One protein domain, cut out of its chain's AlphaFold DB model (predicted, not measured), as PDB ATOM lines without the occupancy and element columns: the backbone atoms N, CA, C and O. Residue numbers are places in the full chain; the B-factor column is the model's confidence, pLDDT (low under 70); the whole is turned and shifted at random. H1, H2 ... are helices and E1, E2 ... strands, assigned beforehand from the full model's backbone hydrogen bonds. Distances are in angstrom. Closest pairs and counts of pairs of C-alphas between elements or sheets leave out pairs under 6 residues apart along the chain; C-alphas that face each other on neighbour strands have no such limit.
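What this domain is: This is residues 53 to 120 of the 237 residues of an uncharacterized protein of Tetrabaena socialis (UniProt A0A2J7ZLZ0). With little regular structure, this is a small antiparallel sheet, E1 E2 E3, with helix H1 off its E1 edge and a long unnamed stretch, residues 98 to 120, that returns to E3, where 116 to 117 pair with 93 to 94. The 68 printed residues hold, in order, H1 E1 E2 E3, 25 residues of mixed class. The outline is elongated, 40 by 22 by 19 A, and only just compact, close to loose, with a radius of gyration of the C-alphas of 12.6 A.

How they stand to each other: Start at H1, residues 56 to 67, with every O i to N i+4 pair within hydrogen-bond range; it only grazes the sheet. Its closest C-alphas to E1, residues 76 to 79, are Ala 67 and Leu 77, 6.1 A apart. E2, residues 85 to 88, forms hairpins with E1 (N 78 and O 86, 2.9 A) and E3, residues 93 to 97 (N 87 and O 95, 2.9 A), a meander of antiparallel neighbours.

Where its parts are: Find C-alpha 56 at (14.458, -49.706, -31.981); H1 runs 15.9 A. E3 runs 13.4 A to C-alpha 97 at (2.397, -46.850, -18.870).

The domain as a whole: The farthest C-alphas, Tyr 54 and Pro 120, are 40.4 A apart. The printed part has no cut; residues 53 to 74 are under pLDDT 70.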
ATOM      1  N   THR A  53      20.332 -52.301 -34.432       34.72
ATOM      2  CA  THR A  53      19.004 -52.338 -35.086       34.72
ATOM      3  C   THR A  53      18.443 -50.912 -35.131       34.72
ATOM      4  O   THR A  53      17.979 -50.353 -34.141       34.72
ATOM      5  N   TYR A  54      18.531 -50.283 -36.304       31.14
ATOM      6  CA  TYR A  54      18.514 -48.823 -36.494       31.14
ATOM      7  C   TYR A  54      17.211 -48.095 -36.077       31.14
ATOM      8  O   TYR A  54      17.214 -46.875 -35.921       31.14
ATOM      9  N   ALA A  55      16.097 -48.810 -35.882       33.84
ATOM     10  CA  ALA A  55      14.798 -48.219 -35.531       33.84
ATOM     11  C   ALA A  55      14.469 -48.325 -34.027       33.84
ATOM     12  O   ALA A  55      14.113 -47.325 -33.406       33.84
ATOM     13  N   ALA A  56      14.660 -49.502 -33.419       34.75
ATOM     14  CA  ALA A  56      14.458 -49.706 -31.981       34.75
ATOM     15  C   ALA A  56      15.571 -49.045 -31.155       34.75
ATOM     16  O   ALA A  56      15.287 -48.402 -30.147       34.75
ATOM     17  N   ALA A  57      16.821 -49.099 -31.633       35.47
ATOM     18  CA  ALA A  57      17.942 -48.424 -30.988       35.47
ATOM     19  C   ALA A  57      17.757 -46.901 -30.962       35.47
ATOM     20  O   ALA A  57      18.110 -46.278 -29.975       35.47
ATOM     21  N   ASN A  58      17.142 -46.296 -31.984       44.09
ATOM     22  CA  ASN A  58      16.858 -44.858 -31.983       44.09
ATOM     23  C   ASN A  58      15.689 -44.484 -31.064       44.09
ATOM     24  O   ASN A  58      15.746 -43.445 -30.417       44.09
ATOM     25  N   ALA A  59      14.650 -45.317 -30.957       42.16
ATOM     26  CA  ALA A  59      13.559 -45.094 -30.007       42.16
ATOM     27  C   ALA A  59      14.046 -45.213 -28.553       42.16
ATOM     28  O   ALA A  59      13.788 -44.327 -27.743       42.16
ATOM     29  N   VAL A  60      14.820 -46.260 -28.249       44.47
ATOM     30  CA  VAL A  60      15.424 -46.483 -26.930       44.47
ATOM     31  C   VAL A  60      16.492 -45.436 -26.632       44.47
ATOM     32  O   VAL A  60      16.507 -44.907 -25.532       44.47
ATOM     33  N   ALA A  61      17.338 -45.055 -27.591       42.12
ATOM     34  CA  ALA A  61      18.362 -44.037 -27.378       42.12
ATOM     35  C   ALA A  61      17.783 -42.619 -27.275       42.12
ATOM     36  O   ALA A  61      18.296 -41.825 -26.496       42.12
ATOM     37  N   ASN A  62      16.700 -42.291 -27.988       45.38
ATOM     38  CA  ASN A  62      15.997 -41.018 -27.805       45.38
ATOM     39  C   ASN A  62      15.266 -40.986 -26.464       45.38
ATOM     40  O   ASN A  62      15.292 -39.973 -25.774       45.38
ATOM     41  N   ALA A  63      14.647 -42.091 -26.059       46.50
ATOM     42  CA  ALA A  63      13.940 -42.146 -24.794       46.50
ATOM     43  C   ALA A  63      14.896 -42.244 -23.586       46.50
ATOM     44  O   ALA A  63      14.639 -41.614 -22.567       46.50
ATOM     45  N   ALA A  64      16.053 -42.901 -23.726       43.69
ATOM     46  CA  ALA A  64      17.149 -42.898 -22.754       43.69
ATOM     47  C   ALA A  64      17.863 -41.537 -22.687       43.69
ATOM     48  O   ALA A  64      18.155 -41.063 -21.590       43.69
ATOM     49  N   ALA A  65      18.073 -40.859 -23.823       42.94
ATOM     50  CA  ALA A  65      18.578 -39.483 -23.850       42.94
ATOM     51  C   ALA A  65      17.597 -38.492 -23.196       42.94
ATOM     52  O   ALA A  65      18.032 -37.518 -22.587       42.94
ATOM     53  N   ASN A  66      16.290 -38.769 -23.258       43.59
ATOM     54  CA  ASN A  66      15.250 -37.992 -22.577       43.59
ATOM     55  C   ASN A  66      15.067 -38.377 -21.093       43.59
ATOM     56  O   ASN A  66      14.647 -37.540 -20.297       43.59
ATOM     57  N   ALA A  67      15.378 -39.617 -20.701       41.44
ATOM     58  CA  ALA A  67      15.252 -40.098 -19.322       41.44
ATOM     59  C   ALA A  67      16.439 -39.688 -18.435       41.44
ATOM     60  O   ALA A  67      16.277 -39.532 -17.225       41.44
ATOM     61  N   HIS A  68      17.615 -39.447 -19.027       38.72
ATOM     62  CA  HIS A  68      18.848 -39.170 -18.286       38.72
ATOM     63  C   HIS A  68      18.843 -37.863 -17.463       38.72
ATOM     64  O   HIS A  68      19.771 -37.659 -16.680       38.72
ATOM     65  N   SER A  69      17.838 -36.981 -17.594       40.34
ATOM     66  CA  SER A  69      17.814 -35.686 -16.885       40.34
ATOM     67  C   SER A  69      16.500 -35.304 -16.187       40.34
ATOM     68  O   SER A  69      16.336 -34.141 -15.819       40.34
ATOM     69  N   LEU A  70      15.573 -36.238 -15.944       44.09
ATOM     70  CA  LEU A  70      14.379 -35.976 -15.111       44.09
ATOM     71  C   LEU A  70      14.595 -36.315 -13.628       44.09
ATOM     72  O   LEU A  70      13.656 -36.493 -12.865       44.09
ATOM     73  N   GLN A  71      15.852 -36.305 -13.187       49.03
ATOM     74  CA  GLN A  71      16.281 -36.558 -11.809       49.03
ATOM     75  C   GLN A  71      16.040 -35.354 -10.866       49.03
ATOM     76  O   GLN A  71      16.781 -35.131  -9.912       49.03
ATOM     77  N   SER A  72      15.024 -34.530 -11.144       41.47
ATOM     78  CA  SER A  72      14.809 -33.231 -10.485       41.47
ATOM     79  C   SER A  72      13.870 -33.288  -9.269       41.47
ATOM     80  O   SER A  72      13.787 -32.310  -8.529       41.47
ATOM     81  N   SER A  73      13.172 -34.399  -9.025       56.25
ATOM     82  CA  SER A  73      12.160 -34.521  -7.955       56.25
ATOM     83  C   SER A  73      12.353 -35.743  -7.041       56.25
ATOM     84  O   SER A  73      11.573 -35.942  -6.109       56.25
ATOM     85  N   GLY A  74      13.408 -36.541  -7.255       66.88
ATOM     86  CA  GLY A  74      13.548 -37.869  -6.637       66.88
ATOM     87  C   GLY A  74      12.690 -38.941  -7.317       66.88
ATOM     88  O   GLY A  74      12.544 -40.034  -6.784       66.88
ATOM     89  N   GLU A  75      12.122 -38.616  -8.473       86.19
ATOM     90  CA  GLU A  75      11.419 -39.542  -9.348       86.19
ATOM     91  C   GLU A  75      12.392 -40.057 -10.406       86.19
ATOM     92  O   GLU A  75      13.296 -39.340 -10.848       86.19
ATOM     93  N   THR A  76      12.232 -41.318 -10.790       92.56
ATOM     94  CA  THR A  76      13.116 -41.965 -11.760       92.56
ATOM     95  C   THR A  76      12.289 -42.714 -12.791       92.56
ATOM     96  O   THR A  76      11.245 -43.285 -12.474       92.56
ATOM     97  N   LEU A  77      12.734 -42.655 -14.044       95.25
ATOM     98  CA  LEU A  77      12.053 -43.249 -15.189       95.25
ATOM     99  C   LEU A  77      12.939 -44.329 -15.804       95.25
ATOM    100  O   LEU A  77      14.141 -44.128 -15.963       95.25
ATOM    101  N   ALA A  78      12.326 -45.434 -16.213       94.69
ATOM    102  CA  ALA A  78      12.954 -46.453 -17.043       94.69
ATOM    103  C   ALA A  78      11.988 -46.891 -18.141       94.69
ATOM    104  O   ALA A  78      10.774 -46.759 -18.001       94.69
ATOM    105  N   ILE A  79      12.525 -47.412 -19.239       94.44
ATOM    106  CA  ILE A  79      11.719 -47.978 -20.321       94.44
ATOM    107  C   ILE A  79      12.066 -49.449 -20.438       94.44
ATOM    108  O   ILE A  79      13.241 -49.802 -20.540       94.44
ATOM    109  N   SER A  80      11.041 -50.294 -20.387       94.38
ATOM    110  CA  SER A  80      11.204 -51.735 -20.510       94.38
ATOM    111  C   SER A  80      11.668 -52.106 -21.921       94.38
ATOM    112  O   SER A  80      11.408 -51.359 -22.869       94.38
ATOM    113  N   PRO A  81      12.285 -53.283 -22.118       91.06
ATOM    114  CA  PRO A  81      12.604 -53.777 -23.460       91.06
ATOM    115  C   PRO A  81      11.382 -53.854 -24.395       91.06
ATOM    116  O   PRO A  81      11.525 -53.748 -25.609       91.06
ATOM    117  N   GLY A  82      10.174 -53.994 -23.832       90.31
ATOM    118  CA  GLY A  82       8.904 -53.966 -24.565       90.31
ATOM    119  C   GLY A  82       8.374 -52.563 -24.893       90.31
ATOM    120  O   GLY A  82       7.351 -52.448 -25.559       90.31
ATOM    121  N   GLY A  83       9.044 -51.497 -24.443       91.94
ATOM    122  CA  GLY A  83       8.669 -50.106 -24.717       91.94
ATOM    123  C   GLY A  83       7.674 -49.483 -23.728       91.94
ATOM    124  O   GLY A  83       7.223 -48.356 -23.958       91.94
ATOM    125  N   ASN A  84       7.341 -50.164 -22.630       92.56
ATOM    126  CA  ASN A  84       6.536 -49.570 -21.559       92.56
ATOM    127  C   ASN A  84       7.397 -48.618 -20.728       92.56
ATOM    128  O   ASN A  84       8.568 -48.892 -20.479       92.56
ATOM    129  N   LEU A  85       6.809 -47.515 -20.276       94.62
ATOM    130  CA  LEU A  85       7.448 -46.585 -19.353       94.62
ATOM    131  C   LEU A  85       7.144 -47.012 -17.917       94.62
ATOM    132  O   LEU A  85       5.985 -47.208 -17.559       94.62
ATOM    133  N   THR A  86       8.173 -47.082 -17.089       95.31
ATOM    134  CA  THR A  86       8.065 -47.245 -15.643       95.31
ATOM    135  C   THR A  86       8.470 -45.951 -14.967       95.31
ATOM    136  O   THR A  86       9.546 -45.418 -15.233       95.31
ATOM    137  N   LEU A  87       7.613 -45.469 -14.076       95.50
ATOM    138  CA  LEU A  87       7.900 -44.367 -13.170       95.50
ATOM    139  C   LEU A  87       7.984 -44.921 -11.757       95.50
ATOM    140  O   LEU A  87       7.019 -45.491 -11.254       95.50
ATOM    141  N   LEU A  88       9.125 -44.716 -11.114       94.94
ATOM    142  CA  LEU A  88       9.287 -44.947  -9.690       94.94
ATOM    143  C   LEU A  88       9.319 -43.593  -8.989       94.94
ATOM    144  O   LEU A  88      10.240 -42.797  -9.205       94.94
ATOM    145  N   ASP A  89       8.283 -43.317  -8.198       94.62
ATOM    146  CA  ASP A  89       8.151 -42.037  -7.517       94.62
ATOM    147  C   ASP A  89       9.020 -41.948  -6.251       94.62
ATOM    148  O   ASP A  89       9.571 -42.934  -5.752       94.62
ATOM    149  N   LYS A  90       9.128 -40.740  -5.693       93.12
ATOM    150  CA  LYS A  90       9.922 -40.485  -4.480       93.12
ATOM    151  C   LYS A  90       9.397 -41.188  -3.219       93.12
ATOM    152  O   LYS A  90      10.089 -41.193  -2.204       93.12
ATOM    153  N   TYR A  91       8.176 -41.717  -3.260       93.38
ATOM    154  CA  TYR A  91       7.532 -42.457  -2.180       93.38
ATOM    155  C   TYR A  91       7.573 -43.969  -2.417       93.38
ATOM    156  O   TYR A  91       6.953 -44.708  -1.660       93.38
ATOM    157  N   SER A  92       8.343 -44.441  -3.402       93.69
ATOM    158  CA  SER A  92       8.474 -45.857  -3.760       93.69
ATOM    159  C   SER A  92       7.197 -46.493  -4.320       93.69
ATOM    160  O   SER A  92       7.039 -47.715  -4.250       93.69
ATOM    161  N   TYR A  93       6.292 -45.699  -4.894       94.50
ATOM    162  CA  TYR A  93       5.224 -46.224  -5.739       94.50
ATOM    163  C   TYR A  93       5.721 -46.385  -7.170       94.50
ATOM    164  O   TYR A  93       6.317 -45.481  -7.762       94.50
ATOM    165  N   LEU A  94       5.455 -47.562  -7.721       95.12
ATOM    166  CA  LEU A  94       5.772 -47.925  -9.089       95.12
ATOM    167  C   LEU A  94       4.523 -47.745  -9.944       95.12
ATOM    168  O   LEU A  94       3.489 -48.357  -9.682       95.12
ATOM    169  N   TYR A  95       4.643 -46.949 -10.994       95.69
ATOM    170  CA  TYR A  95       3.636 -46.760 -12.027       95.69
ATOM    171  C   TYR A  95       4.170 -47.303 -13.349       95.69
ATOM    172  O   TYR A  95       5.371 -47.255 -13.618       95.69
ATOM    173  N   GLU A  96       3.269 -47.796 -14.190       94.06
ATOM    174  CA  GLU A  96       3.593 -48.263 -15.533       94.06
ATOM    175  C   GLU A  96       2.663 -47.586 -16.541       94.06
ATOM    176  O   GLU A  96       1.523 -47.245 -16.223       94.06
ATOM    177  N   ALA A  97       3.163 -47.366 -17.751       94.62
ATOM    178  CA  ALA A  97       2.397 -46.850 -18.870       94.62
ATOM    179  C   ALA A  97       2.775 -47.597 -20.147       94.62
ATOM    180  O   ALA A  97       3.953 -47.689 -20.500       94.62
ATOM    181  N   ALA A  98       1.769 -48.057 -20.884       92.50
ATOM    182  CA  ALA A  98       1.957 -48.492 -22.262       92.50
ATOM    183  C   ALA A  98       2.056 -47.265 -23.194       92.50
ATOM    184  O   ALA A  98       1.465 -46.216 -22.900       92.50
ATOM    185  N   PRO A  99       2.785 -47.364 -24.319       91.62
ATOM    186  CA  PRO A  99       2.766 -46.325 -25.341       91.62
ATOM    187  C   PRO A  99       1.343 -46.173 -25.895       91.62
ATOM    188  O   PRO A  99       0.704 -47.153 -26.273       91.62
ATOM    189  N   THR A 100       0.827 -44.946 -25.950       89.81
ATOM    190  CA  THR A 100      -0.585 -44.690 -26.294       89.81
ATOM    191  C   THR A 100      -0.869 -44.709 -27.794       89.81
ATOM    192  O   THR A 100      -2.031 -44.658 -28.189       89.81
ATOM    193  N   GLY A 101       0.166 -44.749 -28.643       85.44
ATOM    194  CA  GLY A 101       0.009 -44.623 -30.098       85.44
ATOM    195  C   GLY A 101      -0.614 -43.286 -30.526       85.44
ATOM    196  O   GLY A 101      -1.205 -43.204 -31.600       85.44
ATOM    197  N   GLY A 102      -0.532 -42.265 -29.664       82.19
ATOM    198  CA  GLY A 102      -1.102 -40.942 -29.890       82.19
ATOM    199  C   GLY A 102      -0.448 -40.170 -31.045       82.19
ATOM    200  O   GLY A 102       0.501 -40.643 -31.674       82.19
ATOM    201  N   PRO A 103      -0.929 -38.945 -31.330       76.75
ATOM    202  CA  PRO A 103      -0.395 -38.114 -32.413       76.75
ATOM    203  C   PRO A 103       1.060 -37.690 -32.175       76.75
ATOM    204  O   PRO A 103       1.729 -37.244 -33.108       76.75
ATOM    205  N   PHE A 104       1.553 -37.809 -30.939       76.50
ATOM    206  CA  PHE A 104       2.957 -37.612 -30.617       76.50
ATOM    207  C   PHE A 104       3.665 -38.970 -30.552       76.50
ATOM    208  O   PHE A 104       3.242 -39.846 -29.791       76.50
ATOM    209  N   PRO A 105       4.755 -39.166 -31.317       77.31
ATOM    210  CA  PRO A 105       5.566 -40.364 -31.172       77.31
ATOM    211  C   PRO A 105       6.103 -40.419 -29.740       77.31
ATOM    212  O   PRO A 105       6.550 -39.400 -29.212       77.31
ATOM    213  N   HIS A 106       6.070 -41.607 -29.133       82.62
ATOM    214  CA  HIS A 106       6.529 -41.824 -27.757       82.62
ATOM    215  C   HIS A 106       5.695 -41.066 -26.706       82.62
ATOM    216  O   HIS A 106       6.226 -40.513 -25.748       82.62
ATOM    217  N   GLU A 107       4.375 -41.012 -26.890       89.44
ATOM    218  CA  GLU A 107       3.459 -40.584 -25.834       89.44
ATOM    219  C   GLU A 107       3.128 -41.773 -24.919       89.44
ATOM    220  O   GLU A 107       2.728 -42.845 -25.379       89.44
ATOM    221  N   TRP A 108       3.291 -41.569 -23.614       92.44
ATOM    222  CA  TRP A 108       2.860 -42.496 -22.570       92.44
ATOM    223  C   TRP A 108       1.837 -41.803 -21.685       92.44
ATOM    224  O   TRP A 108       1.951 -40.610 -21.394       92.44
ATOM    225  N   ARG A 109       0.853 -42.567 -21.216       90.75
ATOM    226  CA  ARG A 109      -0.100 -42.109 -20.209       90.75
ATOM    227  C   ARG A 109       0.012 -43.013 -18.996       90.75
ATOM    228  O   ARG A 109      -0.322 -44.187 -19.084       90.75
ATOM    229  N   LEU A 110       0.502 -42.451 -17.895       88.25
ATOM    230  CA  LEU A 110       0.596 -43.156 -16.620       88.25
ATOM    231  C   LEU A 110      -0.795 -43.512 -16.104       88.25
ATOM    232  O   LEU A 110      -1.705 -42.676 -16.128       88.25
ATOM    233  N   ASP A 111      -0.925 -44.751 -15.638       87.44
ATOM    234  CA  ASP A 111      -2.085 -45.196 -14.878       87.44
ATOM    235  C   ASP A 111      -2.204 -44.352 -13.593       87.44
ATOM    236  O   ASP A 111      -1.209 -44.070 -12.927       87.44
ATOM    237  N   GLU A 112      -3.423 -43.944 -13.217       88.94
ATOM    238  CA  GLU A 112      -3.649 -43.184 -11.969       88.94
ATOM    239  C   GLU A 112      -3.412 -44.043 -10.716       88.94
ATOM    240  O   GLU A 112      -3.189 -43.521  -9.628       88.94
ATOM    241  N   THR A 113      -3.482 -45.368 -10.867       93.38
ATOM    242  CA  THR A 113      -3.276 -46.329  -9.784       93.38
ATOM    243  C   THR A 113      -1.868 -46.910  -9.881       93.38
ATOM    244  O   THR A 113      -1.515 -47.439 -10.940       93.38
ATOM    245  N   PRO A 114      -1.059 -46.854  -8.809       95.19
ATOM    246  CA  PRO A 114       0.253 -47.477  -8.820       95.19
ATOM    247  C   PRO A 114       0.121 -48.994  -8.969       95.19
ATOM    248  O   PRO A 114      -0.772 -49.626  -8.406       95.19
ATOM    249  N   ARG A 115       1.050 -49.587  -9.715       93.38
ATOM    250  CA  ARG A 115       1.160 -51.037  -9.900       93.38
ATOM    251  C   ARG A 115       1.652 -51.734  -8.641       93.38
ATOM    252  O   ARG A 115       1.232 -52.855  -8.368       93.38
ATOM    253  N   ALA A 116       2.549 -51.090  -7.900       93.44
ATOM    254  CA  ALA A 116       3.103 -51.630  -6.669       93.44
ATOM    255  C   ALA A 116       3.584 -50.519  -5.731       93.44
ATOM    256  O   ALA A 116       3.974 -49.438  -6.171       93.44
ATOM    257  N   TYR A 117       3.610 -50.828  -4.437       93.50
ATOM    258  CA  TYR A 117       4.349 -50.075  -3.430       93.50
ATOM    259  C   TYR A 117       5.560 -50.902  -3.003       93.50
ATOM    260  O   TYR A 117       5.410 -52.017  -2.509       93.50
ATOM    261  N   LEU A 118       6.768 -50.371  -3.191       89.88
ATOM    262  CA  LEU A 118       8.011 -51.098  -2.908       89.88
ATOM    263  C   LEU A 118       8.436 -50.989  -1.431       89.88
ATOM    264  O   LEU A 118       9.505 -51.462  -1.041       89.88
ATOM    265  N   GLY A 119       7.598 -50.388  -0.582       90.75
ATOM    266  CA  GLY A 119       7.843 -50.173   0.842       90.75
ATOM    267  C   GLY A 119       8.540 -48.838   1.149       90.75
ATOM    268  O   GLY A 119       8.804 -48.051   0.245       90.75
ATOM    269  N   PRO A 120       8.869 -48.564   2.423       91.44
ATOM    270  CA  PRO A 120       9.493 -47.304   2.824       91.44
ATOM    271  C   PRO A 120      10.912 -47.190   2.259       91.44
ATOM    272  O   PRO A 120      11.681 -48.155   2.312       91.44
TER     273      PRO A 120